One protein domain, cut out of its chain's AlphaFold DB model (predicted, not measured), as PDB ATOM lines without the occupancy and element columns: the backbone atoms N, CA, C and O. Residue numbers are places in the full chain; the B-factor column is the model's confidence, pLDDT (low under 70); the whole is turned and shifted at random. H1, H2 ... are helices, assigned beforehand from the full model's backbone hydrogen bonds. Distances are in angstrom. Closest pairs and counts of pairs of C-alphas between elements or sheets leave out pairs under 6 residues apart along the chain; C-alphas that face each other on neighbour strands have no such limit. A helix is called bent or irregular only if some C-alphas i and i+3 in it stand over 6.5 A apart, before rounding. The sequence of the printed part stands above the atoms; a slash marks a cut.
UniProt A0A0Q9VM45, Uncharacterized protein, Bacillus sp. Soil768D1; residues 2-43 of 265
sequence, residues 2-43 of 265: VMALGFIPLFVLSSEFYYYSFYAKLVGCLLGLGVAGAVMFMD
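Overview. This is residues 2 to 43 of the 265 residues of an uncharacterized protein of Bacillus sp. Soil768D1 (UniProt A0A0Q9VM45). One long helix, H3, makes the length of this domain, and a short arm of two small helices, H1 and H2, lies alongside its first part, with the chain turning back between H2 and H3, as in a lopsided hook. The arm is only loosely held to H3, and residues 34 to 43 stick out beyond it. The 42 printed residues hold three named helices, in the order H1, H2, H3, and no named strand; the class is all helix, with 35 residues in the helices. The whole is loose, with a radius of gyration of the C-alphas of 13.0 A, and the C-alphas span 43 by 18 by 7 A.

Arrangement. The longest helix is H3, residues 16 to 41, with a kink of 27 degrees near residue 24. H2, residues 8 to 12, only just touches H3, with 3 pairs of C-alphas within 8 A. The closest C-alphas of this pair are those of Leu 10 and Tyr 18, 5.8 A apart, and H3 touches H2 with residues 18 to 22 alone. H1, residues 2 to 5, is close to H3 but not clearly touching: the closest C-alphas, those of Met 3 and Cys 29, are 7.5 A apart. H1 and H2 meet only through their link. In the backbone of H2 every O i to N i+4 pair is within hydrogen-bond range, in H3 18 of 22 are, and H1 is too short for such a pair; its one O i to N i+3 pair is within range.

Along the chain. H3 begins at C-alpha 16, at (-19.453, 11.619, 9.341), and ends at C-alpha 41, at (4.242, -2.864, 36.891), 39.1 A from first to last C-alpha. It is neither bent nor irregular, but only just: C-alphas 20 and 23 are 6.1 A apart. H2 runs from Ile 8 to Val 12, 6.2 A. H1 runs from Val 2, whose C-alpha is at (-11.464, 12.131, 32.342), to Leu 5, 5.2 A.

Size, cuts and confidence. The two C-alphas farthest apart are those of Ser 15 and Asp 43, at 43.2 A, while the C-alphas of Val 2 and Asp 43, the first and last printed residues, are 25.5 A apart. The printed part has no cut. The links H1 to H2, of 2 residues, and H2 to H3, of 3 residues, are tight. Residues 12 to 17 stand free, and so do residues 34 to 43, of which 34 to 41 belong to H3. The mean pLDDT of the printed part is 76.3, and the model's confidence is low, under 70, at residues 14 to 21.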
ATOM      1  N   VAL A   2     -11.744  11.116  33.391       77.56
ATOM      2  CA  VAL A   2     -11.464  12.131  32.342       77.56
ATOM      3  C   VAL A   2     -11.456  11.551  30.919       77.56
ATOM      4  O   VAL A   2     -11.995  12.168  30.008       77.56
ATOM      5  N   MET A   3     -10.949  10.326  30.731       79.94
ATOM      6  CA  MET A   3     -11.018   9.637  29.430       79.94
ATOM      7  C   MET A   3     -12.457   9.460  28.917       79.94
ATOM      8  O   MET A   3     -12.682   9.588  27.721       79.94
ATOM      9  N   ALA A   4     -13.433   9.233  29.807       80.06
ATOM     10  CA  ALA A   4     -14.836   9.071  29.422       80.06
ATOM     11  C   ALA A   4     -15.451  10.396  28.941       80.06
ATOM     12  O   ALA A   4     -16.176  10.410  27.951       80.06
ATOM     13  N   LEU A   5     -15.086  11.522  29.571       81.00
ATOM     14  CA  LEU A   5     -15.494  12.862  29.119       81.00
ATOM     15  C   LEU A   5     -14.980  13.167  27.706       81.00
ATOM     16  O   LEU A   5     -15.641  13.860  26.940       81.00
ATOM     17  N   GLY A   6     -13.838  12.586  27.325       77.50
ATOM     18  CA  GLY A   6     -13.288  12.694  25.979       77.50
ATOM     19  C   GLY A   6     -14.183  12.110  24.881       77.50
ATOM     20  O   GLY A   6     -14.000  12.473  23.724       77.50
ATOM     21  N   PHE A   7     -15.154  11.247  25.191       82.50
ATOM     22  CA  PHE A   7     -16.087  10.711  24.192       82.50
ATOM     23  C   PHE A   7     -17.289  11.628  23.932       82.50
ATOM     24  O   PHE A   7     -17.901  11.512  22.876       82.50
ATOM     25  N   ILE A   8     -17.586  12.578  24.826       80.69
ATOM     26  CA  ILE A   8     -18.733  13.496  24.703       80.69
ATOM     27  C   ILE A   8     -18.744  14.260  23.363       80.69
ATOM     28  O   ILE A   8     -19.781  14.233  22.702       80.69
ATOM     29  N   PRO A   9     -17.627  14.857  22.887       76.69
ATOM     30  CA  PRO A   9     -17.598  15.512  21.578       76.69
ATOM     31  C   PRO A   9     -18.047  14.619  20.419       76.69
ATOM     32  O   PRO A   9     -18.650  15.118  19.481       76.69
ATOM     33  N   LEU A  10     -17.772  13.311  20.480       76.31
ATOM     34  CA  LEU A  10     -18.104  12.382  19.394       76.31
ATOM     35  C   LEU A  10     -19.609  12.128  19.284       76.31
ATOM     36  O   LEU A  10     -20.103  11.877  18.191       76.31
ATOM     37  N   PHE A  11     -20.319  12.177  20.412       75.00
ATOM     38  CA  PHE A  11     -21.767  11.986  20.452       75.00
ATOM     39  C   PHE A  11     -22.532  13.277  20.158       75.00
ATOM     40  O   PHE A  11     -23.612  13.216  19.587       75.00
ATOM     41  N   VAL A  12     -21.979  14.426  20.556       74.75
ATOM     42  CA  VAL A  12     -22.646  15.733  20.444       74.75
ATOM     43  C   VAL A  12     -22.407  16.383  19.080       74.75
ATOM     44  O   VAL A  12     -23.336  16.907  18.487       74.75
ATOM     45  N   LEU A  13     -21.184  16.324  18.547       71.62
ATOM     46  CA  LEU A  13     -20.795  17.021  17.311       71.62
ATOM     47  C   LEU A  13     -20.925  16.121  16.073       71.62
ATOM     48  O   LEU A  13     -20.104  16.205  15.162       71.62
ATOM     49  N   SER A  14     -21.894  15.202  16.081       54.84
ATOM     50  CA  SER A  14     -22.000  14.051  15.177       54.84
ATOM     51  C   SER A  14     -21.959  14.433  13.688       54.84
ATOM     52  O   SER A  14     -22.990  14.673  13.064       54.84
ATOM     53  N   SER A  15     -20.760  14.442  13.107       59.06
ATOM     54  CA  SER A  15     -20.510  14.515  11.665       59.06
ATOM     55  C   SER A  15     -19.865  13.211  11.190       59.06
ATOM     56  O   SER A  15     -19.253  12.490  11.985       59.06
ATOM     57  N   GLU A  16     -19.981  12.880   9.899       50.09
ATOM     58  CA  GLU A  16     -19.453  11.619   9.341       50.09
ATOM     59  C   GLU A  16     -17.945  11.416   9.609       50.09
ATOM     60  O   GLU A  16     -17.485  10.287   9.794       50.09
ATOM     61  N   PHE A  17     -17.180  12.504   9.758       53.75
ATOM     62  CA  PHE A  17     -15.761  12.475  10.133       53.75
ATOM     63  C   PHE A  17     -15.502  11.969  11.566       53.75
ATOM     64  O   PHE A  17     -14.465  11.355  11.829       53.75
ATOM     65  N   TYR A  18     -16.431  12.171  12.506       58.62
ATOM     66  CA  TYR A  18     -16.266  11.729  13.895       58.62
ATOM     67  C   TYR A  18     -16.564  10.235  14.099       58.62
ATOM     68  O   TYR A  18     -16.045   9.641  15.047       58.62
ATOM     69  N   TYR A  19     -17.307   9.595  13.190       49.25
ATOM     70  CA  TYR A  19     -17.602   8.158  13.256       49.25
ATOM     71  C   TYR A  19     -16.353   7.291  13.023       49.25
ATOM     72  O   TYR A  19     -16.060   6.398  13.821       49.25
ATOM     73  N   TYR A  20     -15.547   7.606  12.001       53.81
ATOM     74  CA  TYR A  20     -14.244   6.954  11.783       53.81
ATOM     75  C   TYR A  20     -13.255   7.242  12.927       53.81
ATOM     76  O   TYR A  20     -12.434   6.394  13.288       53.81
ATOM     77  N   SER A  21     -13.384   8.409  13.562       67.62
ATOM     78  CA  SER A  21     -12.587   8.810  14.725       67.62
ATOM     79  C   SER A  21     -12.952   8.038  16.005       67.62
ATOM     80  O   SER A  21     -12.092   7.845  16.866       67.62
ATOM     81  N   PHE A  22     -14.183   7.522  16.142       73.38
ATOM     82  CA  PHE A  22     -14.617   6.794  17.343       73.38
ATOM     83  C   PHE A  22     -13.824   5.501  17.566       73.38
ATOM     84  O   PHE A  22     -13.298   5.285  18.660       73.38
ATOM     85  N   TYR A  23     -13.677   4.667  16.531       75.00
ATOM     86  CA  TYR A  23     -12.914   3.419  16.626       75.00
ATOM     87  C   TYR A  23     -11.435   3.681  16.914       75.00
ATOM     88  O   TYR A  23     -10.863   3.058  17.809       75.00
ATOM     89  N   ALA A  24     -10.835   4.657  16.225       75.50
ATOM     90  CA  ALA A  24      -9.455   5.065  16.467       75.50
ATOM     91  C   ALA A  24      -9.254   5.569  17.909       75.50
ATOM     92  O   ALA A  24      -8.280   5.205  18.570       75.50
ATOM     93  N   LYS A  25     -10.208   6.345  18.437       78.94
ATOM     94  CA  LYS A  25     -10.175   6.852  19.814       78.94
ATOM     95  C   LYS A  25     -10.348   5.746  20.851       78.94
ATOM     96  O   LYS A  25      -9.664   5.766  21.872       78.94
ATOM     97  N   LEU A  26     -11.222   4.775  20.593       83.62
ATOM     98  CA  LEU A  26     -11.438   3.625  21.472       83.62
ATOM     99  C   LEU A  26     -10.181   2.748  21.532       83.62
ATOM    100  O   LEU A  26      -9.687   2.468  22.624       83.62
ATOM    101  N   VAL A  27      -9.607   2.399  20.376       84.06
ATOM    102  CA  VAL A  27      -8.346   1.645  20.289       84.06
ATOM    103  C   VAL A  27      -7.211   2.408  20.972       84.06
ATOM    104  O   VAL A  27      -6.493   1.830  21.786       84.06
ATOM    105  N   GLY A  28      -7.085   3.715  20.724       81.00
ATOM    106  CA  GLY A  28      -6.092   4.563  21.383       81.00
ATOM    107  C   GLY A  28      -6.263   4.614  22.905       81.00
ATOM    108  O   GLY A  28      -5.277   4.555  23.637       81.00
ATOM    109  N   CYS A  29      -7.502   4.654  23.400       85.25
ATOM    110  CA  CYS A  29      -7.793   4.620  24.831       85.25
ATOM    111  C   CYS A  29      -7.401   3.276  25.462       85.25
ATOM    112  O   CYS A  29      -6.795   3.263  26.532       85.25
ATOM    113  N   LEU A  30      -7.706   2.155  24.799       87.12
ATOM    114  CA  LEU A  30      -7.325   0.817  25.264       87.12
ATOM    115  C   LEU A  30      -5.806   0.624  25.251       87.12
ATOM    116  O   LEU A  30      -5.245   0.151  26.238       87.12
ATOM    117  N   LEU A  31      -5.131   1.044  24.177       86.56
ATOM    118  CA  LEU A  31      -3.671   1.015  24.087       86.56
ATOM    119  C   LEU A  31      -3.029   1.886  25.169       86.56
ATOM    120  O   LEU A  31      -2.119   1.430  25.854       86.56
ATOM    121  N   GLY A  32      -3.527   3.107  25.376       84.31
ATOM    122  CA  GLY A  32      -3.032   4.005  26.419       84.31
ATOM    123  C   GLY A  32      -3.205   3.426  27.825       84.31
ATOM    124  O   GLY A  32      -2.293   3.524  28.644       84.31
ATOM    125  N   LEU A  33      -4.337   2.771  28.097       87.81
ATOM    126  CA  LEU A  33      -4.597   2.097  29.372       87.81
ATOM    127  C   LEU A  33      -3.686   0.871  29.553       87.81
ATOM    128  O   LEU A  33      -3.153   0.666  30.640       87.81
ATOM    129  N   GLY A  34      -3.432   0.119  28.478       88.31
ATOM    130  CA  GLY A  34      -2.466  -0.979  28.458       88.31
ATOM    131  C   GLY A  34      -1.034  -0.517  28.738       88.31
ATOM    132  O   GLY A  34      -0.366  -1.085  29.599       88.31
ATOM    133  N   VAL A  35      -0.580   0.555  28.080       86.25
ATOM    134  CA  VAL A  35       0.742   1.160  28.322       86.25
ATOM    135  C   VAL A  35       0.844   1.688  29.750       86.25
ATOM    136  O   VAL A  35       1.831   1.415  30.426       86.25
ATOM    137  N   ALA A  36      -0.177   2.393  30.246       85.69
ATOM    138  CA  ALA A  36      -0.204   2.870  31.626       85.69
ATOM    139  C   ALA A  36      -0.118   1.704  32.623       85.69
ATOM    140  O   ALA A  36       0.697   1.752  33.541       85.69
ATOM    141  N   GLY A  37      -0.887   0.634  32.403       86.50
ATOM    142  CA  GLY A  37      -0.823  -0.584  33.208       86.50
ATOM    143  C   GLY A  37       0.570  -1.216  33.186       86.50
ATOM    144  O   GLY A  37       1.131  -1.488  34.243       86.50
ATOM    145  N   ALA A  38       1.175  -1.371  32.006       85.94
ATOM    146  CA  ALA A  38       2.528  -1.907  31.867       85.94
ATOM    147  C   ALA A  38       3.570  -1.063  32.621       85.94
ATOM    148  O   ALA A  38       4.418  -1.610  33.327       85.94
ATOM    149  N   VAL A  39       3.472   0.268  32.531       82.81
ATOM    150  CA  VAL A  39       4.355   1.192  33.256       82.81
ATOM    151  C   VAL A  39       4.148   1.096  34.770       82.81
ATOM    152  O   VAL A  39       5.125   1.198  35.502       82.81
ATOM    153  N   MET A  40       2.929   0.841  35.258       83.44
ATOM    154  CA  MET A  40       2.672   0.653  36.697       83.44
ATOM    155  C   MET A  40       3.341  -0.603  37.272       83.44
ATOM    156  O   MET A  40       3.723  -0.599  38.441       83.44
ATOM    157  N   PHE A  41       3.507  -1.662  36.474       82.81
ATOM    158  CA  PHE A  41       4.242  -2.864  36.891       82.81
ATOM    159  C   PHE A  41       5.761  -2.734  36.711       82.81
ATOM    160  O   PHE A  41       6.521  -3.540  37.252       82.81
ATOM    161  N   MET A  42       6.224  -1.733  35.960       80.56
ATOM    162  CA  MET A  42       7.644  -1.452  35.799       80.56
ATOM    163  C   MET A  42       8.165  -0.552  36.916       80.56
ATOM    164  O   MET A  42       7.637   0.513  37.215       80.56
ATOM    165  N   ASP A  43       9.297  -0.951  37.479       79.31
ATOM    166  CA  ASP A  43      10.010  -0.137  38.451       79.31
ATOM    167  C   ASP A  43      10.623   1.106  37.772       79.31
ATOM    168  O   ASP A  43      11.526   1.008  36.928       79.31
TER     169      ASP A  43